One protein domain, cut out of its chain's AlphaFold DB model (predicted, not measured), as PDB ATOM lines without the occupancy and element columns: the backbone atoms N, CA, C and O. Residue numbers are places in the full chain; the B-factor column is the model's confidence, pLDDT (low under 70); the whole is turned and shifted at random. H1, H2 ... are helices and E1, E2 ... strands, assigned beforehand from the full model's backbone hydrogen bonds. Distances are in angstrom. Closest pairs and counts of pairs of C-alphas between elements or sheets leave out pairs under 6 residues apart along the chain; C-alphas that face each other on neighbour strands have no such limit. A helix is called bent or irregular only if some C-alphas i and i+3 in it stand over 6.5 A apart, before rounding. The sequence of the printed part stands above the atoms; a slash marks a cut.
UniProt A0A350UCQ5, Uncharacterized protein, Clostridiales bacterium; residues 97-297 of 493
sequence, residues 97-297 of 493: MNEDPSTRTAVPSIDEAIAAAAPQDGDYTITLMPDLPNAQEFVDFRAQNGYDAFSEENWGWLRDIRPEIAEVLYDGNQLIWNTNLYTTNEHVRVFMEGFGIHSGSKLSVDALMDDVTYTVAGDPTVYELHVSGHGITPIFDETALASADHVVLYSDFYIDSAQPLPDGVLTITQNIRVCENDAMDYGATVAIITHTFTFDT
ATOM      1  N   MET A  97     -53.058 -28.447 -55.228       86.69
ATOM      2  CA  MET A  97     -52.832 -29.825 -54.798       86.69
ATOM      3  C   MET A  97     -53.727 -30.228 -53.616       86.69
ATOM      4  O   MET A  97     -54.018 -31.404 -53.465       86.69
ATOM      5  N   ASN A  98     -54.210 -29.292 -52.792       81.06
ATOM      6  CA  ASN A  98     -55.148 -29.591 -51.697       81.06
ATOM      7  C   ASN A  98     -56.627 -29.647 -52.129       81.06
ATOM      8  O   ASN A  98     -57.475 -30.065 -51.339       81.06
ATOM      9  N   GLU A  99     -56.967 -29.199 -53.338       81.75
ATOM     10  CA  GLU A  99     -58.327 -29.303 -53.873       81.75
ATOM     11  C   GLU A  99     -58.545 -30.680 -54.523       81.75
ATOM     12  O   GLU A  99     -57.682 -31.180 -55.243       81.75
ATOM     13  N   ASP A 100     -59.722 -31.283 -54.307       79.75
ATOM     14  CA  ASP A 100     -60.088 -32.566 -54.923       79.75
ATOM     15  C   ASP A 100     -59.947 -32.469 -56.458       79.75
ATOM     16  O   ASP A 100     -60.641 -31.643 -57.070       79.75
ATOM     17  N   PRO A 101     -59.117 -33.319 -57.102       82.81
ATOM     18  CA  PRO A 101     -58.868 -33.275 -58.544       82.81
ATOM     19  C   PRO A 101     -60.132 -33.325 -59.411       82.81
ATOM     20  O   PRO A 101     -60.148 -32.792 -60.519       82.81
ATOM     21  N   SER A 102     -61.212 -33.943 -58.923       79.69
ATOM     22  CA  SER A 102     -62.487 -34.050 -59.641       79.69
ATOM     23  C   SER A 102     -63.311 -32.758 -59.644       79.69
ATOM     24  O   SER A 102     -64.217 -32.603 -60.469       79.69
ATOM     25  N   THR A 103     -63.006 -31.829 -58.734       78.44
ATOM     26  CA  THR A 103     -63.747 -30.571 -58.550       78.44
ATOM     27  C   THR A 103     -62.884 -29.324 -58.719       78.44
ATOM     28  O   THR A 103     -63.432 -28.250 -58.998       78.44
ATOM     29  N   ARG A 104     -61.554 -29.453 -58.603       82.50
ATOM     30  CA  ARG A 104     -60.619 -28.355 -58.837       82.50
ATOM     31  C   ARG A 104     -60.724 -27.890 -60.278       82.50
ATOM     32  O   ARG A 104     -61.014 -28.654 -61.200       82.50
ATOM     33  N   THR A 105     -60.494 -26.605 -60.498       81.12
ATOM     34  CA  THR A 105     -60.522 -26.097 -61.867       81.12
ATOM     35  C   THR A 105     -59.173 -26.240 -62.526       81.12
ATOM     36  O   THR A 105     -58.215 -25.625 -62.077       81.12
ATOM     37  N   ALA A 106     -59.154 -27.006 -63.613       81.81
ATOM     38  CA  ALA A 106     -57.962 -27.349 -64.368       81.81
ATOM     39  C   ALA A 106     -57.094 -26.134 -64.731       81.81
ATOM     40  O   ALA A 106     -57.587 -25.128 -65.258       81.81
ATOM     41  N   VAL A 107     -55.790 -26.287 -64.509       83.06
ATOM     42  CA  VAL A 107     -54.735 -25.409 -65.021       83.06
ATOM     43  C   VAL A 107     -53.847 -26.273 -65.918       83.06
ATOM     44  O   VAL A 107     -53.047 -27.048 -65.391       83.06
ATOM     45  N   PRO A 108     -53.964 -26.173 -67.259       86.06
ATOM     46  CA  PRO A 108     -53.347 -27.127 -68.180       86.06
ATOM     47  C   PRO A 108     -51.851 -27.351 -67.963       86.06
ATOM     48  O   PRO A 108     -51.416 -28.495 -67.937       86.06
ATOM     49  N   SER A 109     -51.063 -26.292 -67.750       85.25
ATOM     50  CA  SER A 109     -49.618 -26.437 -67.520       85.25
ATOM     51  C   SER A 109     -49.269 -27.179 -66.227       85.25
ATOM     52  O   SER A 109     -48.248 -27.860 -66.174       85.25
ATOM     53  N   ILE A 110     -50.116 -27.093 -65.202       87.88
ATOM     54  CA  ILE A 110     -49.910 -27.806 -63.937       87.88
ATOM     55  C   ILE A 110     -50.376 -29.248 -64.063       87.88
ATOM     56  O   ILE A 110     -49.664 -30.148 -63.634       87.88
ATOM     57  N   ASP A 111     -51.513 -29.489 -64.715       90.25
ATOM     58  CA  ASP A 111     -51.966 -30.850 -65.005       90.25
ATOM     59  C   ASP A 111     -50.953 -31.598 -65.892       90.25
ATOM     60  O   ASP A 111     -50.700 -32.784 -65.685       90.25
ATOM     61  N   GLU A 112     -50.309 -30.905 -66.837       90.62
ATOM     62  CA  GLU A 112     -49.190 -31.443 -67.619       90.62
ATOM     63  C   GLU A 112     -47.962 -31.748 -66.749       90.62
ATOM     64  O   GLU A 112     -47.322 -32.779 -66.958       90.62
ATOM     65  N   ALA A 113     -47.641 -30.901 -65.765       91.88
ATOM     66  CA  ALA A 113     -46.545 -31.145 -64.826       91.88
ATOM     67  C   ALA A 113     -46.819 -32.353 -63.918       91.88
ATOM     68  O   ALA A 113     -45.949 -33.210 -63.767       91.88
ATOM     69  N   ILE A 114     -48.041 -32.470 -63.390       94.38
ATOM     70  CA  ILE A 114     -48.483 -33.620 -62.589       94.38
ATOM     71  C   ILE A 114     -48.428 -34.900 -63.427       94.38
ATOM     72  O   ILE A 114     -47.900 -35.919 -62.989       94.38
ATOM     73  N   ALA A 115     -48.915 -34.849 -64.669       93.94
ATOM     74  CA  ALA A 115     -48.857 -35.990 -65.577       93.94
ATOM     75  C   ALA A 115     -47.416 -36.373 -65.958       93.94
ATOM     76  O   ALA A 115     -47.130 -37.548 -66.185       93.94
ATOM     77  N   ALA A 116     -46.503 -35.403 -66.045       92.00
ATOM     78  CA  ALA A 116     -45.095 -35.655 -66.332       92.00
ATOM     79  C   ALA A 116     -44.361 -36.309 -65.152       92.00
ATOM     80  O   ALA A 116     -43.499 -37.156 -65.377       92.00
ATOM     81  N   ALA A 117     -44.736 -35.951 -63.923       94.62
ATOM     82  CA  ALA A 117     -44.242 -36.549 -62.686       94.62
ATOM     83  C   ALA A 117     -45.123 -37.718 -62.205       94.62
ATOM     84  O   ALA A 117     -45.088 -38.058 -61.024       94.62
ATOM     85  N   ALA A 118     -45.914 -38.329 -63.100       95.31
ATOM     86  CA  ALA A 118     -46.873 -39.365 -62.738       95.31
ATOM     87  C   ALA A 118     -46.197 -40.480 -61.914       95.31
ATOM     88  O   ALA A 118     -45.280 -41.147 -62.413       95.31
ATOM     89  N   PRO A 119     -46.639 -40.680 -60.663       96.81
ATOM     90  CA  PRO A 119     -45.986 -41.591 -59.750       96.81
ATOM     91  C   PRO A 119     -46.311 -43.045 -60.094       96.81
ATOM     92  O   PRO A 119     -47.344 -43.360 -60.688       96.81
ATOM     93  N   GLN A 120     -45.420 -43.948 -59.698       97.12
ATOM     94  CA  GLN A 120     -45.680 -45.384 -59.679       97.12
ATOM     95  C   GLN A 120     -45.444 -45.898 -58.267       97.12
ATOM     96  O   GLN A 120     -44.305 -45.859 -57.789       97.12
ATOM     97  N   ASP A 121     -46.507 -46.373 -57.618       97.50
ATOM     98  CA  ASP A 121     -46.417 -46.991 -56.298       97.50
ATOM     99  C   ASP A 121     -45.494 -48.211 -56.312       97.50
ATOM    100  O   ASP A 121     -45.449 -48.999 -57.265       97.50
ATOM    101  N   GLY A 122     -44.749 -48.347 -55.225       94.81
ATOM    102  CA  GLY A 122     -43.920 -49.495 -54.909       94.81
ATOM    103  C   GLY A 122     -44.524 -50.318 -53.776       94.81
ATOM    104  O   GLY A 122     -45.738 -50.468 -53.645       94.81
ATOM    105  N   ASP A 123     -43.646 -50.880 -52.954       96.94
ATOM    106  CA  ASP A 123     -44.039 -51.649 -51.779       96.94
ATOM    107  C   ASP A 123     -44.345 -50.728 -50.591       96.94
ATOM    108  O   ASP A 123     -43.811 -49.618 -50.472       96.94
ATOM    109  N   TYR A 124     -45.158 -51.232 -49.663       98.19
ATOM    110  CA  TYR A 124     -45.375 -50.607 -48.366       98.19
ATOM    111  C   TYR A 124     -45.429 -51.636 -47.236       98.19
ATOM    112  O   TYR A 124     -45.752 -52.810 -47.432       98.19
ATOM    113  N   THR A 125     -45.136 -51.175 -46.024       98.12
ATOM    114  CA  THR A 125     -45.251 -51.948 -44.786       98.12
ATOM    115  C   THR A 125     -45.829 -51.085 -43.677       98.12
ATOM    116  O   THR A 125     -45.520 -49.900 -43.596       98.12
ATOM    117  N   ILE A 126     -46.614 -51.691 -42.786       98.38
ATOM    118  CA  ILE A 126     -47.179 -51.014 -41.616       98.38
ATOM    119  C   ILE A 126     -46.683 -51.710 -40.356       98.38
ATOM    120  O   ILE A 126     -46.938 -52.901 -40.153       98.38
ATOM    121  N   THR A 127     -45.998 -50.954 -39.504       97.88
ATOM    122  CA  THR A 127     -45.484 -51.432 -38.217       97.88
ATOM    123  C   THR A 127     -46.241 -50.732 -37.099       97.88
ATOM    124  O   THR A 127     -46.188 -49.511 -36.982       97.88
ATOM    125  N   LEU A 128     -46.971 -51.497 -36.284       98.19
ATOM    126  CA  LEU A 128     -47.680 -50.941 -35.130       98.19
ATOM    127  C   LEU A 128     -46.712 -50.684 -33.974       98.19
ATOM    128  O   LEU A 128     -45.670 -51.330 -33.878       98.19
ATOM    129  N   MET A 129     -47.095 -49.788 -33.063       96.69
ATOM    130  CA  MET A 129     -46.273 -49.327 -31.938       96.69
ATOM    131  C   MET A 129     -45.527 -50.433 -31.172       96.69
ATOM    132  O   MET A 129     -44.341 -50.237 -30.919       96.69
ATOM    133  N   PRO A 130     -46.130 -51.589 -30.814       96.50
ATOM    134  CA  PRO A 130     -45.412 -52.634 -30.073       96.50
ATOM    135  C   PRO A 130     -44.245 -53.260 -30.843       96.50
ATOM    136  O   PRO A 130     -43.321 -53.784 -30.226       96.50
ATOM    137  N   ASP A 131     -44.308 -53.210 -32.173       96.94
ATOM    138  CA  ASP A 131     -43.332 -53.800 -33.084       96.94
ATOM    139  C   ASP A 131     -42.271 -52.767 -33.536       96.94
ATOM    140  O   ASP A 131     -41.331 -53.121 -34.251       96.94
ATOM    141  N   LEU A 132     -42.397 -51.493 -33.127       94.94
ATOM    142  CA  LEU A 132     -41.437 -50.437 -33.458       94.94
ATOM    143  C   LEU A 132     -40.112 -50.601 -32.682       94.94
ATOM    144  O   LEU A 132     -40.122 -51.011 -31.517       94.94
ATOM    145  N   PRO A 133     -38.955 -50.214 -33.260       91.88
ATOM    146  CA  PRO A 133     -37.650 -50.343 -32.599       91.88
ATOM    147  C   PRO A 133     -37.548 -49.637 -31.237       91.88
ATOM    148  O   PRO A 133     -36.833 -50.105 -30.351       91.88
ATOM    149  N   ASN A 134     -38.272 -48.532 -31.063       89.62
ATOM    150  CA  ASN A 134     -38.330 -47.715 -29.850       89.62
ATOM    151  C   ASN A 134     -39.670 -47.841 -29.099       89.62
ATOM    152  O   ASN A 134     -40.050 -46.941 -28.354       89.62
ATOM    153  N   ALA A 135     -40.371 -48.976 -29.229       93.81
ATOM    154  CA  ALA A 135     -41.680 -49.216 -28.610       93.81
ATOM    155  C   ALA A 135     -41.764 -48.842 -27.116       93.81
ATOM    156  O   ALA A 135     -42.787 -48.330 -26.662       93.81
ATOM    157  N   GLN A 136     -40.696 -49.075 -26.341       95.38
ATOM    158  CA  GLN A 136     -40.686 -48.767 -24.907       95.38
ATOM    159  C   GLN A 136     -40.802 -47.263 -24.621       95.38
ATOM    160  O   GLN A 136     -41.454 -46.888 -23.651       95.38
ATOM    161  N   GLU A 137     -40.221 -46.406 -25.464       94.00
ATOM    162  CA  GLU A 137     -40.313 -44.950 -25.309       94.00
ATOM    163  C   GLU A 137     -41.764 -44.482 -25.452       94.00
ATOM    164  O   GLU A 137     -42.248 -43.706 -24.628       94.00
ATOM    165  N   PHE A 138     -42.495 -45.029 -26.428       93.31
ATOM    166  CA  PHE A 138     -43.919 -44.746 -26.616       93.31
ATOM    167  C   PHE A 138     -44.774 -45.299 -25.471       93.31
ATOM    168  O   PHE A 138     -45.677 -44.619 -24.988       93.31
ATOM    169  N   VAL A 139     -44.473 -46.503 -24.971       94.50
ATOM    170  CA  VAL A 139     -45.163 -47.070 -23.795       94.50
ATOM    171  C   VAL A 139     -45.001 -46.165 -22.571       94.50
ATOM    172  O   VAL A 139     -45.989 -45.855 -21.898       94.50
ATOM    173  N   ASP A 140     -43.777 -45.714 -22.297       93.50
ATOM    174  CA  ASP A 140     -43.480 -44.841 -21.162       93.50
ATOM    175  C   ASP A 140     -44.139 -43.468 -21.332       93.50
ATOM    176  O   ASP A 140     -44.709 -42.934 -20.376       93.50
ATOM    177  N   PHE A 141     -44.115 -42.915 -22.546       91.75
ATOM    178  CA  PHE A 141     -44.766 -41.651 -22.873       91.75
ATOM    179  C   PHE A 141     -46.278 -41.707 -22.639       91.75
ATOM    180  O   PHE A 141     -46.840 -40.822 -21.986       91.75
ATOM    181  N   ARG A 142     -46.936 -42.765 -23.124       91.12
ATOM    182  CA  ARG A 142     -48.382 -42.956 -22.961       91.12
ATOM    183  C   ARG A 142     -48.766 -43.017 -21.485       91.12
ATOM    184  O   ARG A 142     -49.678 -42.309 -21.060       91.12
ATOM    185  N   ALA A 143     -48.004 -43.762 -20.682       92.38
ATOM    186  CA  ALA A 143     -48.210 -43.844 -19.237       92.38
ATOM    187  C   ALA A 143     -48.002 -42.496 -18.517       92.38
ATOM    188  O   ALA A 143     -48.724 -42.193 -17.565       92.38
ATOM    189  N   GLN A 144     -47.033 -41.686 -18.955       92.50
ATOM    190  CA  GLN A 144     -46.740 -40.373 -18.365       92.50
ATOM    191  C   GLN A 144     -47.797 -39.316 -18.697       92.50
ATOM    192  O   GLN A 144     -48.114 -38.487 -17.844       92.50
ATOM    193  N   ASN A 145     -48.353 -39.356 -19.908       87.00
ATOM    194  CA  ASN A 145     -49.267 -38.331 -20.419       87.00
ATOM    195  C   ASN A 145     -50.750 -38.724 -20.326       87.00
ATOM    196  O   ASN A 145     -51.619 -37.976 -20.761       87.00
ATOM    197  N   GLY A 146     -51.055 -39.866 -19.699       87.62
ATOM    198  CA  GLY A 146     -52.429 -40.293 -19.428       87.62
ATOM    199  C   GLY A 146     -53.157 -40.883 -20.635       87.62
ATOM    200  O   GLY A 146     -54.385 -40.936 -20.619       87.62
ATOM    201  N   TYR A 147     -52.420 -41.332 -21.651       88.31
ATOM    202  CA  TYR A 147     -52.975 -42.120 -22.747       88.31
ATOM    203  C   TYR A 147     -53.227 -43.560 -22.290       88.31
ATOM    204  O   TYR A 147     -52.493 -44.108 -21.460       88.31
ATOM    205  N   ASP A 148     -54.233 -44.208 -22.876       90.25
ATOM    206  CA  ASP A 148     -54.484 -45.629 -22.633       90.25
ATOM    207  C   ASP A 148     -53.304 -46.486 -23.124       90.25
ATOM    208  O   ASP A 148     -52.577 -46.115 -24.048       90.25
ATOM    209  N   ALA A 149     -53.090 -47.665 -22.540       92.12
ATOM    210  CA  ALA A 149     -52.102 -48.595 -23.085       92.12
ATOM    211  C   ALA A 149     -52.493 -49.015 -24.513       92.12
ATOM    212  O   ALA A 149     -53.678 -49.159 -24.820       92.12
ATOM    213  N   PHE A 150     -51.503 -49.241 -25.380       94.25
ATOM    214  CA  PHE A 150     -51.768 -49.747 -26.725       94.25
ATOM    215  C   PHE A 150     -52.540 -51.071 -26.666       94.25
ATOM    216  O   PHE A 150     -52.165 -51.987 -25.928       94.25
ATOM    217  N   SER A 151     -53.595 -51.185 -27.471       94.44
ATOM    218  CA  SER A 151     -54.366 -52.412 -27.644       94.44
ATOM    219  C   SER A 151     -54.590 -52.713 -29.126       94.44
ATOM    220  O   SER A 151     -54.891 -51.822 -29.921       94.44
ATOM    221  N   GLU A 152     -54.495 -53.992 -29.491       94.88
ATOM    222  CA  GLU A 152     -54.807 -54.447 -30.854       94.88
ATOM    223  C   GLU A 152     -56.285 -54.191 -31.205       94.88
ATOM    224  O   GLU A 152     -56.617 -53.980 -32.363       94.88
ATOM    225  N   GLU A 153     -57.176 -54.161 -30.207       94.00
ATOM    226  CA  GLU A 153     -58.594 -53.832 -30.398       94.00
ATOM    227  C   GLU A 153     -58.792 -52.404 -30.929       94.00
ATOM    228  O   GLU A 153     -59.603 -52.202 -31.826       94.00
ATOM    229  N   ASN A 154     -58.032 -51.428 -30.418       92.62
ATOM    230  CA  ASN A 154     -58.170 -50.027 -30.822       92.62
ATOM    231  C   ASN A 154     -57.352 -49.688 -32.073       92.62
ATOM    232  O   ASN A 154     -57.753 -48.824 -32.846       92.62
ATOM    233  N   TRP A 155     -56.201 -50.341 -32.259       95.88
ATOM    234  CA  TRP A 155     -55.193 -49.917 -33.236       95.88
ATOM    235  C   TRP A 155     -54.872 -50.963 -34.306       95.88
ATOM    236  O   TRP A 155     -54.207 -50.642 -35.288       95.88
ATOM    237  N   GLY A 156     -55.346 -52.204 -34.164       96.50
ATOM    238  CA  GLY A 156     -55.046 -53.297 -35.097       96.50
ATOM    239  C   GLY A 156     -55.530 -53.030 -36.523       96.50
ATOM    240  O   GLY A 156     -54.896 -53.471 -37.481       96.50
ATOM    241  N   TRP A 157     -56.595 -52.235 -36.675       96.25
ATOM    242  CA  TRP A 157     -57.136 -51.841 -37.977       96.25
ATOM    243  C   TRP A 157     -56.166 -51.015 -38.828       96.25
ATOM    244  O   TRP A 157     -56.304 -50.986 -40.048       96.25
ATOM    245  N   LEU A 158     -55.164 -50.365 -38.221       97.62
ATOM    246  CA  LEU A 158     -54.160 -49.591 -38.956       97.62
ATOM    247  C   LEU A 158     -53.395 -50.460 -39.964       97.62
ATOM    248  O   LEU A 158     -52.934 -49.948 -40.978       97.62
ATOM    249  N   ARG A 159     -53.302 -51.780 -39.732       96.94
ATOM    250  CA  ARG A 159     -52.675 -52.740 -40.660       96.94
ATOM    251  C   ARG A 159     -53.423 -52.870 -41.989       96.94
ATOM    252  O   ARG A 159     -52.820 -53.302 -42.968       96.94
ATOM    253  N   ASP A 160     -54.702 -52.503 -42.016       96.00
ATOM    254  CA  ASP A 160     -55.550 -52.580 -43.205       96.00
ATOM    255  C   ASP A 160     -55.473 -51.308 -44.065       96.00
ATOM    256  O   ASP A 160     -56.073 -51.265 -45.141       96.00
ATOM    257  N   ILE A 161     -54.741 -50.275 -43.619       98.12
ATOM    258  CA  ILE A 161     -54.503 -49.085 -44.438       98.12
ATOM    259  C   ILE A 161     -53.704 -49.487 -45.681       98.12
ATOM    260  O   ILE A 161     -52.700 -50.200 -45.606       98.12
ATOM    261  N   ARG A 162     -54.130 -48.985 -46.840       98.06
ATOM    262  CA  ARG A 162     -53.367 -49.078 -48.085       98.06
ATOM    263  C   ARG A 162     -52.934 -47.673 -48.511       98.06
ATOM    264  O   ARG A 162     -53.792 -46.919 -48.971       98.06
ATOM    265  N   PRO A 163     -51.651 -47.306 -48.351       97.94
ATOM    266  CA  PRO A 163     -51.134 -46.066 -48.906       97.94
ATOM    267  C   PRO A 163     -51.037 -46.177 -50.434       97.94
ATOM    268  O   PRO A 163     -50.743 -47.246 -50.966       97.94
ATOM    269  N   GLU A 164     -51.296 -45.073 -51.121       97.81
ATOM    270  CA  GLU A 164     -51.171 -44.932 -52.574       97.81
ATOM    271  C   GLU A 164     -50.825 -43.468 -52.864       97.81
ATOM    272  O   GLU A 164     -51.475 -42.570 -52.322       97.81
ATOM    273  N   ILE A 165     -49.804 -43.193 -53.672       96.94
ATOM    274  CA  ILE A 165     -49.549 -41.821 -54.117       96.94
ATOM    275  C   ILE A 165     -50.577 -41.454 -55.184       96.94
ATOM    276  O   ILE A 165     -50.658 -42.078 -56.237       96.94
ATOM    277  N   ALA A 166     -51.320 -40.377 -54.933       94.25
ATOM    278  CA  ALA A 166     -52.318 -39.869 -55.863       94.25
ATOM    279  C   ALA A 166     -51.692 -38.980 -56.948       94.25
ATOM    280  O   ALA A 166     -51.840 -39.235 -58.141       94.25
ATOM    281  N   GLU A 167     -50.987 -37.928 -56.532       95.62
ATOM    282  CA  GLU A 167     -50.401 -36.933 -57.430       95.62
ATOM    283  C   GLU A 167     -49.049 -36.475 -56.888       95.62
ATOM    284  O   GLU A 167     -48.892 -36.303 -55.678       95.62
ATOM    285  N   VAL A 168     -48.102 -36.232 -57.794       97.38
ATOM    286  CA  VAL A 168     -46.821 -35.572 -57.518       97.38
ATOM    287  C   VAL A 168     -46.727 -34.356 -58.427       97.38
ATOM    288  O   VAL A 168     -46.976 -34.454 -59.626       97.38
ATOM    289  N   LEU A 169     -46.345 -33.218 -57.863       95.25
ATOM    290  CA  LEU A 169     -46.001 -32.005 -58.585       95.25
ATOM    291  C   LEU A 169     -44.531 -31.686 -58.319       95.25
ATOM    292  O   LEU A 169     -44.136 -31.489 -57.172       95.25
ATOM    293  N   TYR A 170     -43.739 -31.626 -59.389       95.12
ATOM    294  CA  TYR A 170     -42.338 -31.225 -59.344       95.12
ATOM    295  C   TYR A 170     -42.001 -30.303 -60.516       95.12
ATOM    296  O   TYR A 170     -42.297 -30.632 -61.668       95.12
ATOM    297  N   ASP A 171     -41.366 -29.166 -60.235       91.00
ATOM    298  CA  ASP A 171     -41.029 -28.143 -61.240       91.00
ATOM    299  C   ASP A 171     -39.580 -27.628 -61.151       91.00
ATOM    300  O   ASP A 171     -39.257 -26.580 -61.711       91.00
ATOM    301  N   GLY A 172     -38.717 -28.344 -60.423       90.88
ATOM    302  CA  GLY A 172     -37.334 -27.934 -60.173       90.88
ATOM    303  C   GLY A 172     -37.148 -27.105 -58.897       90.88
ATOM    304  O   GLY A 172     -36.100 -27.224 -58.266       90.88
ATOM    305  N   ASN A 173     -38.167 -26.350 -58.473       88.06
ATOM    306  CA  ASN A 173     -38.111 -25.444 -57.318       88.06
ATOM    307  C   ASN A 173     -39.081 -25.827 -56.195       88.06
ATOM    308  O   ASN A 173     -38.869 -25.443 -55.049       88.06
ATOM    309  N   GLN A 174     -40.135 -26.563 -56.519       87.81
ATOM    310  CA  GLN A 174     -41.142 -27.058 -55.596       87.81
ATOM    311  C   GLN A 174     -41.348 -28.548 -55.809       87.81
ATOM    312  O   GLN A 174     -41.301 -29.050 -56.934       87.81
ATOM    313  N   LEU A 175     -41.601 -29.243 -54.705       93.50
ATOM    314  CA  LEU A 175     -41.988 -30.643 -54.688       93.50
ATOM    315  C   LEU A 175     -43.147 -30.808 -53.711       93.50
ATOM    316  O   LEU A 175     -43.007 -30.532 -52.523       93.50
ATOM    317  N   ILE A 176     -44.282 -31.265 -54.229       94.12
ATOM    318  CA  ILE A 176     -45.510 -31.489 -53.467       94.12
ATOM    319  C   ILE A 176     -46.085 -32.835 -53.893       94.12
ATOM    320  O   ILE A 176     -46.117 -33.141 -55.086       94.12
ATOM    321  N   TRP A 177     -46.592 -33.630 -52.956       96.31
ATOM    322  CA  TRP A 177     -47.388 -34.805 -53.303       96.31
ATOM    323  C   TRP A 177     -48.500 -35.092 -52.305       96.31
ATOM    324  O   TRP A 177     -48.443 -34.706 -51.137       96.31
ATOM    325  N   ASN A 178     -49.499 -35.828 -52.784       95.94
ATOM    326  CA  ASN A 178     -50.613 -36.319 -51.987       95.94
ATOM    327  C   ASN A 178     -50.532 -37.839 -51.852       95.94
ATOM    328  O   ASN A 178     -50.443 -38.552 -52.855       95.94
ATOM    329  N   THR A 179     -50.630 -38.335 -50.619       97.25
ATOM    330  CA  THR A 179     -50.771 -39.770 -50.338       97.25
ATOM    331  C   THR A 179     -52.198 -40.068 -49.893       97.25
ATOM    332  O   THR A 179     -52.646 -39.562 -48.864       97.25
ATOM    333  N   ASN A 180     -52.898 -40.929 -50.623       97.25
ATOM    334  CA  ASN A 180     -54.177 -41.481 -50.199       97.25
ATOM    335  C   ASN A 180     -53.932 -42.637 -49.230       97.25
ATOM    336  O   ASN A 180     -53.267 -43.614 -49.566       97.25
ATOM    337  N   LEU A 181     -54.497 -42.548 -48.031       97.75
ATOM    338  CA  LEU A 181     -54.507 -43.625 -47.046       97.75
ATOM    339  C   LEU A 181     -55.874 -44.308 -47.095       97.75
ATOM    340  O   LEU A 181     -56.798 -43.917 -46.375       97.75
ATOM    341  N   TYR A 182     -56.024 -45.300 -47.977       98.19
ATOM    342  CA  TYR A 182     -57.288 -46.020 -48.140       98.19
ATOM    343  C   TYR A 182     -57.614 -46.853 -46.906       98.19
ATOM    344  O   TYR A 182     -56.775 -47.609 -46.413       98.19
ATOM    345  N   THR A 183     -58.846 -46.721 -46.417       97.25
ATOM    346  CA  THR A 183     -59.371 -47.428 -45.244       97.25
ATOM    347  C   THR A 183     -60.905 -47.431 -45.262       97.25
ATOM    348  O   THR A 183     -61.550 -46.900 -46.165       97.25
ATOM    349  N   THR A 184     -61.541 -48.068 -44.282       95.88
ATOM    350  CA  THR A 184     -63.007 -48.055 -44.189       95.88
ATOM    351  C   THR A 184     -63.525 -46.649 -43.875       95.88
ATOM    352  O   THR A 184     -62.850 -45.866 -43.211       95.88
ATOM    353  N   ASN A 185     -64.761 -46.335 -44.279       94.25
ATOM    354  CA  ASN A 185     -65.376 -45.043 -43.954       94.25
ATOM    355  C   ASN A 185     -65.405 -44.755 -42.441       94.25
ATOM    356  O   ASN A 185     -65.222 -43.616 -42.019       94.25
ATOM    357  N   GLU A 186     -65.608 -45.793 -41.626       93.12
ATOM    358  CA  GLU A 186     -65.551 -45.698 -40.166       93.12
ATOM    359  C   GLU A 186     -64.200 -45.142 -39.706       93.12
ATOM    360  O   GLU A 186     -64.156 -44.188 -38.934       93.12
ATOM    361  N   HIS A 187     -63.101 -45.662 -40.249       95.12
ATOM    362  CA  HIS A 187     -61.756 -45.210 -39.907       95.12
ATOM    363  C   HIS A 187     -61.388 -43.865 -40.539       95.12
ATOM    364  O   HIS A 187     -60.681 -43.085 -39.911       95.12
ATOM    365  N   VAL A 188     -61.912 -43.528 -41.724       95.56
ATOM    366  CA  VAL A 188     -61.789 -42.161 -42.265       95.56
ATOM    367  C   VAL A 188     -62.351 -41.151 -41.263       95.56
ATOM    368  O   VAL A 188     -61.724 -40.132 -40.985       95.56
ATOM    369  N   ARG A 189     -63.501 -41.445 -40.648       93.31
ATOM    370  CA  ARG A 189     -64.102 -40.553 -39.647       93.31
ATOM    371  C   ARG A 189     -63.283 -40.443 -38.358       93.31
ATOM    372  O   ARG A 189     -63.340 -39.394 -37.727       93.31
ATOM    373  N   VAL A 190     -62.500 -41.464 -38.003       93.75
ATOM    374  CA  VAL A 190     -61.555 -41.414 -36.872       93.75
ATOM    375  C   VAL A 190     -60.463 -40.359 -37.099       93.75
ATOM    376  O   VAL A 190     -60.144 -39.608 -36.180       93.75
ATOM    377  N   PHE A 191     -59.947 -40.229 -38.326       93.31
ATOM    378  CA  PHE A 191     -59.015 -39.150 -38.688       93.31
ATOM    379  C   PHE A 191     -59.666 -37.761 -38.665       93.31
ATOM    380  O   PHE A 191     -59.008 -36.748 -38.444       93.31
ATOM    381  N   MET A 192     -60.974 -37.692 -38.906       92.69
ATOM    382  CA  MET A 192     -61.699 -36.421 -38.932       92.69
ATOM    383  C   MET A 192     -62.068 -35.898 -37.533       92.69
ATOM    384  O   MET A 192     -62.409 -34.718 -37.397       92.69
ATOM    385  N   GLU A 193     -61.982 -36.730 -36.484       88.19
ATOM    386  CA  GLU A 193     -62.331 -36.326 -35.112       88.19
ATOM    387  C   GLU A 193     -61.504 -35.139 -34.615       88.19
ATOM    388  O   GLU A 193     -62.070 -34.206 -34.032       88.19
ATOM    389  N   GLY A 194     -60.202 -35.117 -34.918       80.88
ATOM    390  CA  GLY A 194     -59.283 -34.038 -34.537       80.88
ATOM    391  C   GLY A 194     -59.658 -32.669 -35.118       80.88
ATOM    392  O   GLY A 194     -59.354 -31.633 -34.530       80.88
ATOM    393  N   PHE A 195     -60.418 -32.650 -36.216       81.31
ATOM    394  CA  PHE A 195     -60.908 -31.433 -36.870       81.31
ATOM    395  C   PHE A 195     -62.301 -30.999 -36.381       81.31
ATOM    396  O   PHE A 195     -62.920 -30.101 -36.957       81.31
ATOM    397  N   GLY A 196     -62.816 -31.623 -35.316       79.06
ATOM    398  CA  GLY A 196     -64.123 -31.317 -34.731       79.06
ATOM    399  C   GLY A 196     -65.295 -32.062 -35.376       79.06
ATOM    400  O   GLY A 196     -66.450 -31.727 -35.096       79.06
ATOM    401  N   ILE A 197     -65.032 -33.070 -36.214       78.12
ATOM    402  CA  ILE A 197     -66.066 -33.931 -36.798       78.12
ATOM    403  C   ILE A 197     -66.301 -35.123 -35.872       78.12
ATOM    404  O   ILE A 197     -65.536 -36.078 -35.847       78.12
ATOM    405  N   HIS A 198     -67.380 -35.088 -35.095       77.25
ATOM    406  CA  HIS A 198     -67.667 -36.151 -34.132       77.25
ATOM    407  C   HIS A 198     -68.147 -37.431 -34.831       77.25
ATOM    408  O   HIS A 198     -69.306 -37.520 -35.241       77.25
ATOM    409  N   SER A 199     -67.276 -38.437 -34.922       72.50
ATOM    410  CA  SER A 199     -67.621 -39.756 -35.464       72.50
ATOM    411  C   SER A 199     -68.348 -40.637 -34.442       72.50
ATOM    412  O   SER A 199     -69.052 -41.577 -34.809       72.50
ATOM    413  N   GLY A 200     -68.210 -40.308 -33.152       73.69
ATOM    414  CA  GLY A 200     -68.681 -41.138 -32.043       73.69
ATOM    415  C   GLY A 200     -67.664 -42.204 -31.625       73.69
ATOM    416  O   GLY A 200     -67.929 -42.950 -30.677       73.69
ATOM    417  N   SER A 201     -66.511 -42.245 -32.298       76.56
ATOM    418  CA  SER A 201     -65.314 -42.927 -31.832       76.56
ATOM    419  C   SER A 201     -64.847 -42.319 -30.507       76.56
ATOM    420  O   SER A 201     -65.190 -41.198 -30.130       76.56
ATOM    421  N   LYS A 202     -64.096 -43.110 -29.744       80.00
ATOM    422  CA  LYS A 202     -63.310 -42.601 -28.610       80.00
ATOM    423  C   LYS A 202     -61.872 -42.278 -29.009       80.00
ATOM    424  O   LYS A 202     -61.117 -41.791 -28.179       80.00
ATOM    425  N   LEU A 203     -61.510 -42.627 -30.239       85.62
ATOM    426  CA  LEU A 203     -60.196 -42.453 -30.826       85.62
ATOM    427  C   LEU A 203     -60.258 -41.281 -31.799       85.62
ATOM    428  O   LEU A 203     -61.132 -41.264 -32.667       85.62
ATOM    429  N   SER A 204     -59.278 -40.393 -31.688       90.06
ATOM    430  CA  SER A 204     -58.911 -39.428 -32.719       90.06
ATOM    431  C   SER A 204     -57.540 -39.817 -33.251       90.06
ATOM    432  O   SER A 204     -56.668 -40.212 -32.473       90.06
ATOM    433  N   VAL A 205     -57.350 -39.717 -34.561       92.38
ATOM    434  CA  VAL A 205     -56.081 -40.051 -35.214       92.38
ATOM    435  C   VAL A 205     -55.627 -38.892 -36.074       92.38
ATOM    436  O   VAL A 205     -56.439 -38.238 -36.721       92.38
ATOM    437  N   ASP A 206     -54.324 -38.683 -36.101       91.75
ATOM    438  CA  ASP A 206     -53.671 -37.781 -37.032       91.75
ATOM    439  C   ASP A 206     -52.486 -38.503 -37.687       91.75
ATOM    440  O   ASP A 206     -51.984 -39.510 -37.170       91.75
ATOM    441  N   ALA A 207     -52.066 -38.030 -38.856       93.31
ATOM    442  CA  ALA A 207     -50.904 -38.563 -39.544       93.31
ATOM    443  C   ALA A 207     -50.073 -37.453 -40.174       93.31
ATOM    444  O   ALA A 207     -50.592 -36.506 -40.766       93.31
ATOM    445  N   LEU A 208     -48.759 -37.622 -40.079       91.31
ATOM    446  CA  LEU A 208     -47.798 -36.691 -40.637       91.31
ATOM    447  C   LEU A 208     -46.635 -37.391 -41.318       91.31
ATOM    448  O   LEU A 208     -46.374 -38.574 -41.087       91.31
ATOM    449  N   MET A 209     -45.943 -36.632 -42.159       92.56
ATOM    450  CA  MET A 209     -44.724 -37.100 -42.792       92.56
ATOM    451  C   MET A 209     -43.577 -37.083 -41.781       92.56
ATOM    452  O   MET A 209     -43.305 -36.055 -41.170       92.56
ATOM    453  N   ASP A 210     -42.928 -38.225 -41.604       90.50
ATOM    454  CA  ASP A 210     -41.733 -38.384 -40.776       90.50
ATOM    455  C   ASP A 210     -40.498 -38.329 -41.697       90.50
ATOM    456  O   ASP A 210     -40.419 -37.471 -42.579       90.50
ATOM    457  N   ASP A 211     -39.538 -39.242 -41.544       92.94
ATOM    458  CA  ASP A 211     -38.363 -39.279 -42.414       92.94
ATOM    459  C   ASP A 211     -38.718 -39.666 -43.858       92.94
ATOM    460  O   ASP A 211     -39.335 -40.710 -44.117       92.94
ATOM    461  N   VAL A 212     -38.238 -38.864 -44.813       97.25
ATOM    462  CA  VAL A 212     -38.344 -39.129 -46.252       97.25
ATOM    463  C   VAL A 212     -36.960 -39.169 -46.872       97.25
ATOM    464  O   VAL A 212     -36.103 -38.326 -46.614       97.25
ATOM    465  N   THR A 213     -36.738 -40.168 -47.718       97.88
ATOM    466  CA  THR A 213     -35.479 -40.344 -48.438       97.88
ATOM    467  C   THR A 213     -35.725 -40.660 -49.902       97.88
ATOM    468  O   THR A 213     -36.815 -41.090 -50.287       97.88
ATOM    469  N   TYR A 214     -34.698 -40.478 -50.724       97.31
ATOM    470  CA  TYR A 214     -34.703 -40.937 -52.104       97.31
ATOM    471  C   TYR A 214     -33.386 -41.582 -52.513       97.31
ATOM    472  O   TYR A 214     -32.328 -41.359 -51.923       97.31
ATOM    473  N   THR A 215     -33.473 -42.376 -53.573       96.81
ATOM    474  CA  THR A 215     -32.332 -42.927 -54.306       96.81
ATOM    475  C   THR A 215     -32.487 -42.625 -55.791       96.81
ATOM    476  O   THR A 215     -33.603 -42.451 -56.295       96.81
ATOM    477  N   VAL A 216     -31.360 -42.562 -56.493       93.31
ATOM    478  CA  VAL A 216     -31.308 -42.315 -57.939       93.31
ATOM    479  C   VAL A 216     -31.017 -43.632 -58.644       93.31
ATOM    480  O   VAL A 216     -30.173 -44.411 -58.201       93.31
ATOM    481  N   ALA A 217     -31.687 -43.901 -59.764       85.56
ATOM    482  CA  ALA A 217     -31.440 -45.116 -60.532       85.56
ATOM    483  C   ALA A 217     -29.945 -45.277 -60.888       85.56
ATOM    484  O   ALA A 217     -29.373 -44.485 -61.635       85.56
ATOM    485  N   GLY A 218     -29.316 -46.339 -60.375       84.25
ATOM    486  CA  GLY A 218     -27.891 -46.625 -60.590       84.25
ATOM    487  C   GLY A 218     -26.935 -46.028 -59.549       84.25
ATOM    488  O   GLY A 218     -25.744 -46.336 -59.609       84.25
ATOM    489  N   ASP A 219     -27.436 -45.258 -58.580       88.88
ATOM    490  CA  ASP A 219     -26.691 -44.750 -57.425       88.88
ATOM    491  C   ASP A 219     -27.212 -45.408 -56.130       88.88
ATOM    492  O   ASP A 219     -28.397 -45.287 -55.818       88.88
ATOM    493  N   PRO A 220     -26.371 -46.127 -55.362       86.19
ATOM    494  CA  PRO A 220     -26.789 -46.733 -54.098       86.19
ATOM    495  C   PRO A 220     -26.895 -45.726 -52.938       86.19
ATOM    496  O   PRO A 220     -27.236 -46.130 -51.825       86.19
ATOM    497  N   THR A 221     -26.532 -44.460 -53.148       94.38
ATOM    498  CA  THR A 221     -26.566 -43.422 -52.114       94.38
ATOM    499  C   THR A 221     -28.008 -43.081 -51.759       94.38
ATOM    500  O   THR A 221     -28.845 -42.871 -52.636       94.38
ATOM    501  N   VAL A 222     -28.284 -43.025 -50.457       96.12
ATOM    502  CA  VAL A 222     -29.569 -42.590 -49.907       96.12
ATOM    503  C   VAL A 222     -29.440 -41.125 -49.524       96.12
ATOM    504  O   VAL A 222     -28.523 -40.752 -48.789       96.12
ATOM    505  N   TYR A 223     -30.356 -40.315 -50.033       95.94
ATOM    506  CA  TYR A 223     -30.419 -38.882 -49.797       95.94
ATOM    507  C   TYR A 223     -31.660 -38.555 -48.975       95.94
ATOM    508  O   TYR A 223     -32.702 -39.185 -49.151       95.94
ATOM    509  N   GLU A 224     -31.557 -37.571 -48.092       95.56
ATOM    510  CA  GLU A 224     -32.688 -37.083 -47.301       95.56
ATOM    511  C   GLU A 224     -33.516 -36.067 -48.102       95.56
ATOM    512  O   GLU A 224     -32.977 -35.294 -48.898       95.56
ATOM    513  N   LEU A 225     -34.832 -36.067 -47.873       94.38
ATOM    514  CA  LEU A 225     -35.757 -35.020 -48.300       94.38
ATOM    515  C   LEU A 225     -36.385 -34.399 -47.061       94.38
ATOM    516  O   LEU A 225     -37.055 -35.074 -46.282       94.38
ATOM    517  N   HIS A 226     -36.175 -33.099 -46.888       91.12
ATOM    518  CA  HIS A 226     -36.697 -32.382 -45.735       91.12
ATOM    519  C   HIS A 226     -38.108 -31.885 -46.020       91.12
ATOM    520  O   HIS A 226     -38.333 -31.128 -46.965       91.12
ATOM    521  N   VAL A 227     -39.051 -32.288 -45.175       87.19
ATOM    522  CA  VAL A 227     -40.448 -31.874 -45.294       87.19
ATOM    523  C   VAL A 227     -40.601 -30.430 -44.807       87.19
ATOM    524  O   VAL A 227     -40.097 -30.069 -43.741       87.19
ATOM    525  N   SER A 228     -41.262 -29.592 -45.601       82.88
ATOM    526  CA  SER A 228     -41.547 -28.184 -45.295       82.88
ATOM    527  C   SER A 228     -42.922 -28.006 -44.648       82.88
ATOM    528  O   SER A 228     -43.089 -27.161 -43.768       82.88
ATOM    529  N   GLY A 229     -43.888 -28.844 -45.030       82.12
ATOM    530  CA  GLY A 229     -45.233 -28.869 -44.469       82.12
ATOM    531  C   GLY A 229     -45.975 -30.141 -44.860       82.12
ATOM    532  O   GLY A 229     -45.781 -30.684 -45.941       82.12
ATOM    533  N   HIS A 230     -46.828 -30.638 -43.973       87.94
ATOM    534  CA  HIS A 230     -47.592 -31.860 -44.200       87.94
ATOM    535  C   HIS A 230     -48.823 -31.897 -43.291       87.94
ATOM    536  O   HIS A 230     -48.844 -31.252 -42.239       87.94
ATOM    537  N   GLY A 231     -49.820 -32.699 -43.644       87.94
ATOM    538  CA  GLY A 231     -50.944 -32.978 -42.754       87.94
ATOM    539  C   GLY A 231     -52.139 -33.576 -43.474       87.94
ATOM    540  O   GLY A 231     -52.213 -33.568 -44.706       87.94
ATOM    541  N   ILE A 232     -53.078 -34.098 -42.690       90.31
ATOM    542  CA  ILE A 232     -54.336 -34.616 -43.218       90.31
ATOM    543  C   ILE A 232     -55.214 -33.468 -43.718       90.31
ATOM    544  O   ILE A 232     -55.497 -32.511 -42.993       90.31
ATOM    545  N   THR A 233     -55.693 -33.589 -44.954       88.94
ATOM    546  CA  THR A 233     -56.672 -32.664 -45.526       88.94
ATOM    547  C   THR A 233     -58.063 -32.976 -44.952       88.94
ATOM    548  O   THR A 233     -58.561 -34.095 -45.119       88.94
ATOM    549  N   PRO A 234     -58.731 -32.022 -44.275       86.56
ATOM    550  CA  PRO A 234     -60.015 -32.283 -43.634       86.56
ATOM    551  C   PRO A 234     -61.168 -32.374 -44.645       86.56
ATOM    552  O   PRO A 234     -61.284 -31.560 -45.563       86.56
ATOM    553  N   ILE A 235     -62.094 -33.308 -44.414       87.75
ATOM    554  CA  ILE A 235     -63.318 -33.489 -45.208       87.75
ATOM    555  C   ILE A 235     -64.517 -32.953 -44.416       87.75
ATOM    556  O   ILE A 235     -65.149 -33.677 -43.652       87.75
ATOM    557  N   PHE A 236     -64.846 -31.669 -44.591       83.69
ATOM    558  CA  PHE A 236     -65.951 -31.022 -43.860       83.69
ATOM    559  C   PHE A 236     -67.343 -31.256 -44.463       83.69
ATOM    560  O   PHE A 236     -68.350 -31.085 -43.772       83.69
ATOM    561  N   ASP A 237     -67.429 -31.595 -45.750       86.00
ATOM    562  CA  ASP A 237     -68.709 -31.883 -46.396       86.00
ATOM    563  C   ASP A 237     -69.185 -33.287 -46.004       86.00
ATOM    564  O   ASP A 237     -68.566 -34.286 -46.357       86.00
ATOM    565  N   GLU A 238     -70.309 -33.371 -45.287       87.75
ATOM    566  CA  GLU A 238     -70.846 -34.647 -44.796       87.75
ATOM    567  C   GLU A 238     -71.242 -35.607 -45.931       87.75
ATOM    568  O   GLU A 238     -71.224 -36.821 -45.746       87.75
ATOM    569  N   THR A 239     -71.587 -35.094 -47.116       88.81
ATOM    570  CA  THR A 239     -71.909 -35.936 -48.278       88.81
ATOM    571  C   THR A 239     -70.647 -36.597 -48.812       88.81
ATOM    572  O   THR A 239     -70.659 -37.802 -49.050       88.81
ATOM    573  N   ALA A 240     -69.564 -35.827 -48.957       87.12
ATOM    574  CA  ALA A 240     -68.259 -36.355 -49.348       87.12
ATOM    575  C   ALA A 240     -67.727 -37.333 -48.291       87.12
ATOM    576  O   ALA A 240     -67.344 -38.458 -48.621       87.12
ATOM    577  N   LEU A 241     -67.807 -36.952 -47.010       89.62
ATOM    578  CA  LEU A 241     -67.364 -37.779 -45.892       89.62
ATOM    579  C   LEU A 241     -68.153 -39.085 -45.785       89.62
ATOM    580  O   LEU A 241     -67.569 -40.104 -45.446       89.62
ATOM    581  N   ALA A 242     -69.454 -39.105 -46.082       90.06
ATOM    582  CA  ALA A 242     -70.265 -40.323 -46.013       90.06
ATOM    583  C   ALA A 242     -69.874 -41.395 -47.044       90.06
ATOM    584  O   ALA A 242     -70.191 -42.568 -46.842       90.06
ATOM    585  N   SER A 243     -69.207 -41.007 -48.132       90.94
ATOM    586  CA  SER A 243     -68.713 -41.920 -49.169       90.94
ATOM    587  C   SER A 243     -67.193 -42.061 -49.208       90.94
ATOM    588  O   SER A 243     -66.700 -42.829 -50.029       90.94
ATOM    589  N   ALA A 244     -66.460 -41.337 -48.360       93.25
ATOM    590  CA  ALA A 244     -65.004 -41.356 -48.360       93.25
ATOM    591  C   ALA A 244     -64.459 -42.738 -47.964       93.25
ATOM    592  O   ALA A 244     -64.907 -43.344 -46.985       93.25
ATOM    593  N   ASP A 245     -63.478 -43.213 -48.725       95.50
ATOM    594  CA  ASP A 245     -62.779 -44.490 -48.550       95.50
ATOM    595  C   ASP A 245     -61.268 -44.310 -48.316       95.50
ATOM    596  O   ASP A 245     -60.514 -45.280 -48.281       95.50
ATOM    597  N   HIS A 246     -60.820 -43.068 -48.138       96.19
ATOM    598  CA  HIS A 246     -59.454 -42.713 -47.786       96.19
ATOM    599  C   HIS A 246     -59.406 -41.350 -47.091       96.19
ATOM    600  O   HIS A 246     -60.363 -40.573 -47.137       96.19
ATOM    601  N   VAL A 247     -58.266 -41.066 -46.464       94.69
ATOM    602  CA  VAL A 247     -57.845 -39.700 -46.128       94.69
ATOM    603  C   VAL A 247     -56.676 -39.295 -47.011       94.69
ATOM    604  O   VAL A 247     -55.890 -40.150 -47.422       94.69
ATOM    605  N   VAL A 248     -56.563 -38.001 -47.302       94.81
ATOM    606  CA  VAL A 248     -55.449 -37.447 -48.076       94.81
ATOM    607  C   VAL A 248     -54.430 -36.859 -47.109       94.81
ATOM    608  O   VAL A 248     -54.772 -35.996 -46.303       94.81
ATOM    609  N   LEU A 249     -53.190 -37.332 -47.190       94.94
ATOM    610  CA  LEU A 249     -52.028 -36.712 -46.562       94.94
ATOM    611  C   LEU A 249     -51.334 -35.822 -47.595       94.94
ATOM    612  O   LEU A 249     -50.702 -36.330 -48.525       94.94
ATOM    613  N   TYR A 250     -51.442 -34.510 -47.409       93.38
ATOM    614  CA  TYR A 250     -50.682 -33.517 -48.162       93.38
ATOM    615  C   TYR A 250     -49.240 -33.469 -47.647       93.38
ATOM    616  O   TYR A 250     -49.009 -33.568 -46.437       93.38
ATOM    617  N   SER A 251     -48.259 -33.318 -48.536       93.50
ATOM    618  CA  SER A 251     -46.845 -33.154 -48.176       93.50
ATOM    619  C   SER A 251     -46.111 -32.238 -49.150       93.50
ATOM    620  O   SER A 251     -46.270 -32.349 -50.362       93.50
ATOM    621  N   ASP A 252     -45.292 -31.356 -48.594       91.12
ATOM    622  CA  ASP A 252     -44.504 -30.322 -49.262       91.12
ATOM    623  C   ASP A 252     -43.053 -30.418 -48.772       91.12
ATOM    624  O   ASP A 252     -42.811 -30.753 -47.608       91.12
ATOM    625  N   PHE A 253     -42.082 -30.159 -49.642       91.38
ATOM    626  CA  PHE A 253     -40.667 -30.426 -49.392       91.38
ATOM    627  C   PHE A 253     -39.795 -29.214 -49.697       91.38
ATOM    628  O   PHE A 253     -39.991 -28.504 -50.682       91.38
ATOM    629  N   TYR A 254     -38.762 -29.014 -48.877       86.19
ATOM    630  CA  TYR A 254     -37.733 -28.023 -49.165       86.19
ATOM    631  C   TYR A 254     -36.893 -28.468 -50.361       86.19
ATOM    632  O   TYR A 254     -36.220 -29.497 -50.308       86.19
ATOM    633  N   ILE A 255     -36.880 -27.646 -51.407       88.06
ATOM    634  CA  ILE A 255     -36.013 -27.812 -52.573       88.06
ATOM    635  C   ILE A 255     -35.078 -26.609 -52.657       88.06
ATOM    636  O   ILE A 255     -35.509 -25.457 -52.696       88.06
ATOM    637  N   ASP A 256     -33.775 -26.876 -52.694       84.31
ATOM    638  CA  ASP A 256     -32.802 -25.849 -53.049       84.31
ATOM    639  C   ASP A 256     -32.810 -25.686 -54.570       84.31
ATOM    640  O   ASP A 256     -32.263 -26.511 -55.291       84.31
ATOM    641  N   SER A 257     -33.408 -24.606 -55.072       79.12
ATOM    642  CA  SER A 257     -33.404 -24.301 -56.513       79.12
ATOM    643  C   SER A 257     -31.994 -24.179 -57.122       79.12
ATOM    644  O   SER A 257     -31.827 -24.337 -58.331       79.12
ATOM    645  N   ALA A 258     -30.951 -23.924 -56.315       83.06
ATOM    646  CA  ALA A 258     -29.564 -23.939 -56.786       83.06
ATOM    647  C   ALA A 258     -29.005 -25.365 -56.950       83.06
ATOM    648  O   ALA A 258     -27.996 -25.557 -57.634       83.06
ATOM    649  N   GLN A 259     -29.642 -26.351 -56.317       87.19
ATOM    650  CA  GLN A 259     -29.310 -27.773 -56.351       87.19
ATOM    651  C   GLN A 259     -30.605 -28.596 -56.473       87.19
ATOM    652  O   GLN A 259     -30.989 -29.278 -55.517       87.19
ATOM    653  N   PRO A 260     -31.297 -28.521 -57.628       91.19
ATOM    654  CA  PRO A 260     -32.522 -29.280 -57.840       91.19
ATOM    655  C   PRO A 260     -32.245 -30.786 -57.767       91.19
ATOM    656  O   PRO A 260     -31.094 -31.239 -57.796       91.19
ATOM    657  N   LEU A 261     -33.313 -31.583 -57.701       94.88
ATOM    658  CA  LEU A 261     -33.194 -33.034 -57.720       94.88
ATOM    659  C   LEU A 261     -32.508 -33.496 -59.013       94.88
ATOM    660  O   LEU A 261     -32.720 -32.900 -60.071       94.88
ATOM    661  N   PRO A 262     -31.691 -34.559 -58.966       94.69
ATOM    662  CA  PRO A 262     -31.012 -35.053 -60.156       94.69
ATOM    663  C   PRO A 262     -32.023 -35.532 -61.203       94.69
ATOM    664  O   PRO A 262     -33.059 -36.095 -60.849       94.69
ATOM    665  N   ASP A 263     -31.700 -35.334 -62.483       94.38
ATOM    666  CA  ASP A 263     -32.519 -35.806 -63.605       94.38
ATOM    667  C   ASP A 263     -32.684 -37.332 -63.590       94.38
ATOM    668  O   ASP A 263     -31.708 -38.085 -63.500       94.38
ATOM    669  N   GLY A 264     -33.926 -37.776 -63.778       93.50
ATOM    670  CA  GLY A 264     -34.292 -39.168 -64.001       93.50
ATOM    671  C   GLY A 264     -35.353 -39.671 -63.030       93.50
ATOM    672  O   GLY A 264     -36.009 -38.912 -62.324       93.50
ATOM    673  N   VAL A 265     -35.527 -40.993 -63.006       95.44
ATOM    674  CA  VAL A 265     -36.480 -41.641 -62.102       95.44
ATOM    675  C   VAL A 265     -35.860 -41.782 -60.717       95.44
ATOM    676  O   VAL A 265     -34.844 -42.469 -60.548       95.44
ATOM    677  N   LEU A 266     -36.499 -41.162 -59.730       96.81
ATOM    678  CA  LEU A 266     -36.164 -41.316 -58.320       96.81
ATOM    679  C   LEU A 266     -37.019 -42.409 -57.694       96.81
ATOM    680  O   LEU A 266     -38.182 -42.574 -58.052       96.81
ATOM    681  N   THR A 267     -36.449 -43.135 -56.733       97.69
ATOM    682  CA  THR A 267     -37.221 -43.989 -55.823       97.69
ATOM    683  C   THR A 267     -37.287 -43.319 -54.467       97.69
ATOM    684  O   THR A 267     -36.256 -43.156 -53.815       97.69
ATOM    685  N   ILE A 268     -38.493 -42.945 -54.061       98.19
ATOM    686  CA  ILE A 268     -38.801 -42.327 -52.779       98.19
ATOM    687  C   ILE A 268     -39.127 -43.419 -51.767       98.19
ATOM    688  O   ILE A 268     -39.821 -44.382 -52.085       98.19
ATOM    689  N   THR A 269     -38.645 -43.249 -50.542       98.19
ATOM    690  CA  THR A 269     -39.122 -43.970 -49.360       98.19
ATOM    691  C   THR A 269     -39.620 -42.936 -48.365       98.19
ATOM    692  O   THR A 269     -38.827 -42.147 -47.853       98.19
ATOM    693  N   GLN A 270     -40.923 -42.938 -48.101       97.62
ATOM    694  CA  GLN A 270     -41.558 -42.068 -47.118       97.62
ATOM    695  C   GLN A 270     -42.014 -42.880 -45.905       97.62
ATOM    696  O   GLN A 270     -42.579 -43.968 -46.051       97.62
ATOM    697  N   ASN A 271     -41.780 -42.346 -44.710       97.06
ATOM    698  CA  ASN A 271     -42.352 -42.861 -43.476       97.06
ATOM    699  C   ASN A 271     -43.467 -41.923 -43.028       97.06
ATOM    700  O   ASN A 271     -43.247 -40.735 -42.822       97.06
ATOM    701  N   ILE A 272     -44.671 -42.459 -42.883       97.19
ATOM    702  CA  ILE A 272     -45.838 -41.726 -42.406       97.19
ATOM    703  C   ILE A 272     -46.094 -42.178 -40.978       97.19
ATOM    704  O   ILE A 272     -46.350 -43.361 -40.717       97.19
ATOM    705  N   ARG A 273     -46.020 -41.234 -40.048       95.38
ATOM    706  CA  ARG A 273     -46.270 -41.477 -38.633       95.38
ATOM    707  C   ARG A 273     -47.747 -41.290 -38.352       95.38
ATOM    708  O   ARG A 273     -48.296 -40.229 -38.633       95.38
ATOM    709  N   VAL A 274     -48.375 -42.318 -37.792       96.38
ATOM    710  CA  VAL A 274     -49.770 -42.275 -37.355       96.38
ATOM    711  C   VAL A 274     -49.787 -42.144 -35.838       96.38
ATOM    712  O   VAL A 274     -49.196 -42.974 -35.138       96.38
ATOM    713  N   CYS A 275     -50.467 -41.121 -35.334       92.75
ATOM    714  CA  CYS A 275     -50.515 -40.774 -33.918       92.75
ATOM    715  C   CYS A 275     -51.951 -40.767 -33.391       92.75
ATOM    716  O   CYS A 275     -52.903 -40.478 -34.116       92.75
ATOM    717  N   GLU A 276     -52.101 -41.047 -32.098       92.38
ATOM    718  CA  GLU A 276     -53.341 -40.745 -31.389       92.38
ATOM    719  C   GLU A 276     -53.425 -39.243 -31.091       92.38
ATOM    720  O   GLU A 276     -52.489 -38.651 -30.560       92.38
ATOM    721  N   ASN A 277     -54.584 -38.647 -31.360       86.38
ATOM    722  CA  ASN A 277     -54.878 -37.223 -31.213       86.38
ATOM    723  C   ASN A 277     -54.054 -36.312 -32.131       86.38
ATOM    724  O   ASN A 277     -54.523 -36.009 -33.220       86.38
ATOM    725  N   ASP A 278     -52.894 -35.835 -31.677       80.31
ATOM    726  CA  ASP A 278     -52.104 -34.798 -32.348       80.31
ATOM    727  C   ASP A 278     -50.784 -35.394 -32.823       80.31
ATOM    728  O   ASP A 278     -49.976 -35.871 -32.020       80.31
ATOM    729  N   ALA A 279     -50.550 -35.370 -34.134       76.44
ATOM    730  CA  ALA A 279     -49.342 -35.951 -34.681       76.44
ATOM    731  C   ALA A 279     -48.080 -35.144 -34.338       76.44
ATOM    732  O   ALA A 279     -46.993 -35.722 -34.359       76.44
ATOM    733  N   MET A 280     -48.186 -33.875 -33.920       77.81
ATOM    734  CA  MET A 280     -47.046 -33.079 -33.437       77.81
ATOM    735  C   MET A 280     -46.441 -33.625 -32.137       77.81
ATOM    736  O   MET A 280     -45.279 -33.345 -31.829       77.81
ATOM    737  N   ASP A 281     -47.193 -34.434 -31.393       82.62
ATOM    738  CA  ASP A 281     -46.692 -35.157 -30.235       82.62
ATOM    739  C   ASP A 281     -46.012 -36.463 -30.674       82.62
ATOM    740  O   ASP A 281     -46.658 -37.493 -30.876       82.62
ATOM    741  N   TYR A 282     -44.681 -36.436 -30.817       82.25
ATOM    742  CA  TYR A 282     -43.891 -37.615 -31.214       82.25
ATOM    743  C   TYR A 282     -44.213 -38.849 -30.355       82.25
ATOM    744  O   TYR A 282     -44.289 -39.972 -30.857       82.25
ATOM    745  N   GLY A 283     -44.439 -38.648 -29.055       83.94
ATOM    746  CA  GLY A 283     -44.700 -39.729 -28.114       83.94
ATOM    747  C   GLY A 283     -46.063 -40.408 -28.293       83.94
ATOM    748  O   GLY A 283     -46.249 -41.524 -27.805       83.94
ATOM    749  N   ALA A 284     -46.997 -39.780 -29.014       88.94
ATOM    750  CA  ALA A 284     -48.338 -40.300 -29.275       88.94
ATOM    751  C   ALA A 284     -48.408 -41.288 -30.460       88.94
ATOM    752  O   ALA A 284     -49.496 -41.726 -30.840       88.94
ATOM    753  N   THR A 285     -47.261 -41.664 -31.032       94.06
ATOM    754  CA  THR A 285     -47.157 -42.590 -32.169       94.06
ATOM    755  C   THR A 285     -47.783 -43.954 -31.868       94.06
ATOM    756  O   THR A 285     -47.449 -44.609 -30.878       94.06
ATOM    757  N   VAL A 286     -48.662 -44.417 -32.763       95.75
ATOM    758  CA  VAL A 286     -49.334 -45.728 -32.691       95.75
ATOM    759  C   VAL A 286     -48.977 -46.658 -33.855       95.75
ATOM    760  O   VAL A 286     -49.109 -47.878 -33.717       95.75
ATOM    761  N   ALA A 287     -48.483 -46.122 -34.975       97.44
ATOM    762  CA  ALA A 287     -47.939 -46.897 -36.090       97.44
ATOM    763  C   ALA A 287     -47.015 -46.054 -36.984       97.44
ATOM    764  O   ALA A 287     -47.111 -44.827 -37.011       97.44
ATOM    765  N   ILE A 288     -46.171 -46.735 -37.760       97.62
ATOM    766  CA  ILE A 288     -45.423 -46.158 -38.882       97.62
ATOM    767  C   ILE A 288     -45.785 -46.922 -40.157       97.62
ATOM    768  O   ILE A 288     -45.707 -48.155 -40.197       97.62
ATOM    769  N   ILE A 289     -46.177 -46.182 -41.192       98.25
ATOM    770  CA  ILE A 289     -46.389 -46.684 -42.551       98.25
ATOM    771  C   ILE A 289     -45.154 -46.307 -43.368       98.25
ATOM    772  O   ILE A 289     -44.935 -45.134 -43.652       98.25
ATOM    773  N   THR A 290     -44.353 -47.289 -43.765       98.31
ATOM    774  CA  THR A 290     -43.257 -47.083 -44.719       98.31
ATOM    775  C   THR A 290     -43.783 -47.389 -46.109       98.31
ATOM    776  O   THR A 290     -44.239 -48.506 -46.351       98.31
ATOM    777  N   HIS A 291     -43.737 -46.419 -47.013       98.44
ATOM    778  CA  HIS A 291     -44.248 -46.533 -48.376       98.44
ATOM    779  C   HIS A 291     -43.176 -46.089 -49.374       98.44
ATOM    780  O   HIS A 291     -42.505 -45.077 -49.170       98.44
ATOM    781  N   THR A 292     -43.007 -46.851 -50.451       98.19
ATOM    782  CA  THR A 292     -42.095 -46.516 -51.546       98.19
ATOM    783  C   THR A 292     -42.863 -46.211 -52.818       98.19
ATOM    784  O   THR A 292     -43.878 -46.839 -53.086       98.19
ATOM    785  N   PHE A 293     -42.373 -45.271 -53.618       98.25
ATOM    786  CA  PHE A 293     -42.905 -44.980 -54.949       98.25
ATOM    787  C   PHE A 293     -41.813 -44.353 -55.813       98.25
ATOM    788  O   PHE A 293     -40.746 -43.982 -55.322       98.25
ATOM    789  N   THR A 294     -42.061 -44.237 -57.111       97.88
ATOM    790  CA  THR A 294     -41.127 -43.608 -58.048       97.88
ATOM    791  C   THR A 294     -41.794 -42.492 -58.833       97.88
ATOM    792  O   THR A 294     -42.995 -42.555 -59.075       97.88
ATOM    793  N   PHE A 295     -41.022 -41.488 -59.247       97.69
ATOM    794  CA  PHE A 295     -41.445 -40.480 -60.223       97.69
ATOM    795  C   PHE A 295     -40.233 -39.937 -60.993       97.69
ATOM    796  O   PHE A 295     -39.091 -40.103 -60.558       97.69
ATOM    797  N   ASP A 296     -40.472 -39.323 -62.154       95.75
ATOM    798  CA  ASP A 296     -39.425 -38.765 -63.022       95.75
ATOM    799  C   ASP A 296     -39.294 -37.246 -62.823       95.75
ATOM    800  O   ASP A 296     -40.257 -36.495 -62.986       95.75
ATOM    801  N   THR A 297     -38.090 -36.783 -62.487       95.88
ATOM    802  CA  THR A 297     -37.772 -35.363 -62.251       95.88
ATOM    803  C   THR A 297     -37.401 -34.602 -63.522       95.88
ATOM    804  O   THR A 297     -37.460 -33.372 -63.538       95.88
TER     805      THR A 297
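What this domain is: This is residues 97 to 297 of the 493 residues of an uncharacterized protein of Clostridiales bacterium (UniProt A0A350UCQ5). Two twisted sheets stand face to face as a sandwich with crossed strands: five mostly long strands, E1, E9, E8, E4 and E5, make one layer, and E2, E3, E7 and E6 the other. Short helices sit round it: H3 packs on E1 and E9, H4 on both sheets with H5 beside it, H1 packs beside E2, and H2 grazes the larger sheet. The printed part has 201 residues in the order H1 E1 H2 H3 E2 E3 H4 E4 E5 E6 H5 E7 E8 E9; its class is mixed, helices and strands, and both sheets are antiparallel. It is compact, with a radius of gyration of the C-alphas of 17.5 A, and spans 48 by 42 by 26 A.

Where its parts are: H1 is residues 108 to 116, beginning at C-alpha 108 (-53.347, -27.127, -68.180). E1 is 120 to 128, 25.2 A long; H2 is 135 to 145, H3 152 to 160. E2, 162 to 170, and E3, 175 to 182, form a hairpin. H4 is 185 to 195, and E4, 205 to 216, measures 33.7 A. E5 is 219 to 225, E6 227 to 232, H5 238 to 243 and E7 246 to 253. E8, 265 to 276, measures 35.0 A, and E9, 285 to 296, 32.0 A, ending at C-alpha 296 (-39.425, -38.765, -63.022).

How they stand to each other: The larger sheet runs E1, E9, E8, E4, E5; N 125 and O 290 are 2.8 A apart between E1 and E9, N 268 and O 293 2.8 A between E9 and E8, N 210 and O 271 2.8 A between E8 and E4, and N 214 and O 223 2.9 A between E4 and E5. The other runs E2, E3, E7, E6, with N 169 and O 176 at 2.8 A, N 179 and O 249 at 2.9 A, and N 228 and O 252 at 2.8 A. The strands of the two sheets stand at 56 degrees; the closest C-alphas of E4 and E6, Leu 208 and Gly 231, are 5.3 A apart. E5 runs on into E6 at 69 degrees. H4 is over E7 at a height of 8.5 A; its closest C-alphas to E4 are Phe 191 and Val 205, 4.6 A. H4 and H5 touch, Asn 185 and Ser 243 having the closest C-alphas, 6.9 A. H3 is irregular, C-alphas 154 and 157 being 7.5 A apart, and H4 only just, with 6.6 A between C-alphas 191 and 194. Every O i to N i+4 pair is within hydrogen-bond range in H1 and H2; the counts are 1 of 5 in H3, with 3 of 6 O i to N i+3 pairs, 5 of 7 in H4 and 1 of 2 in H5.

The domain as a whole: The C-alphas of Pro 108 and Ala 143, the two farthest apart, are 52.0 A apart. Residues 102 to 109 stand free. The link E7 to E8, 11 residues, is long. The printed part has no cut, and no printed residue is under 70 in pLDDT.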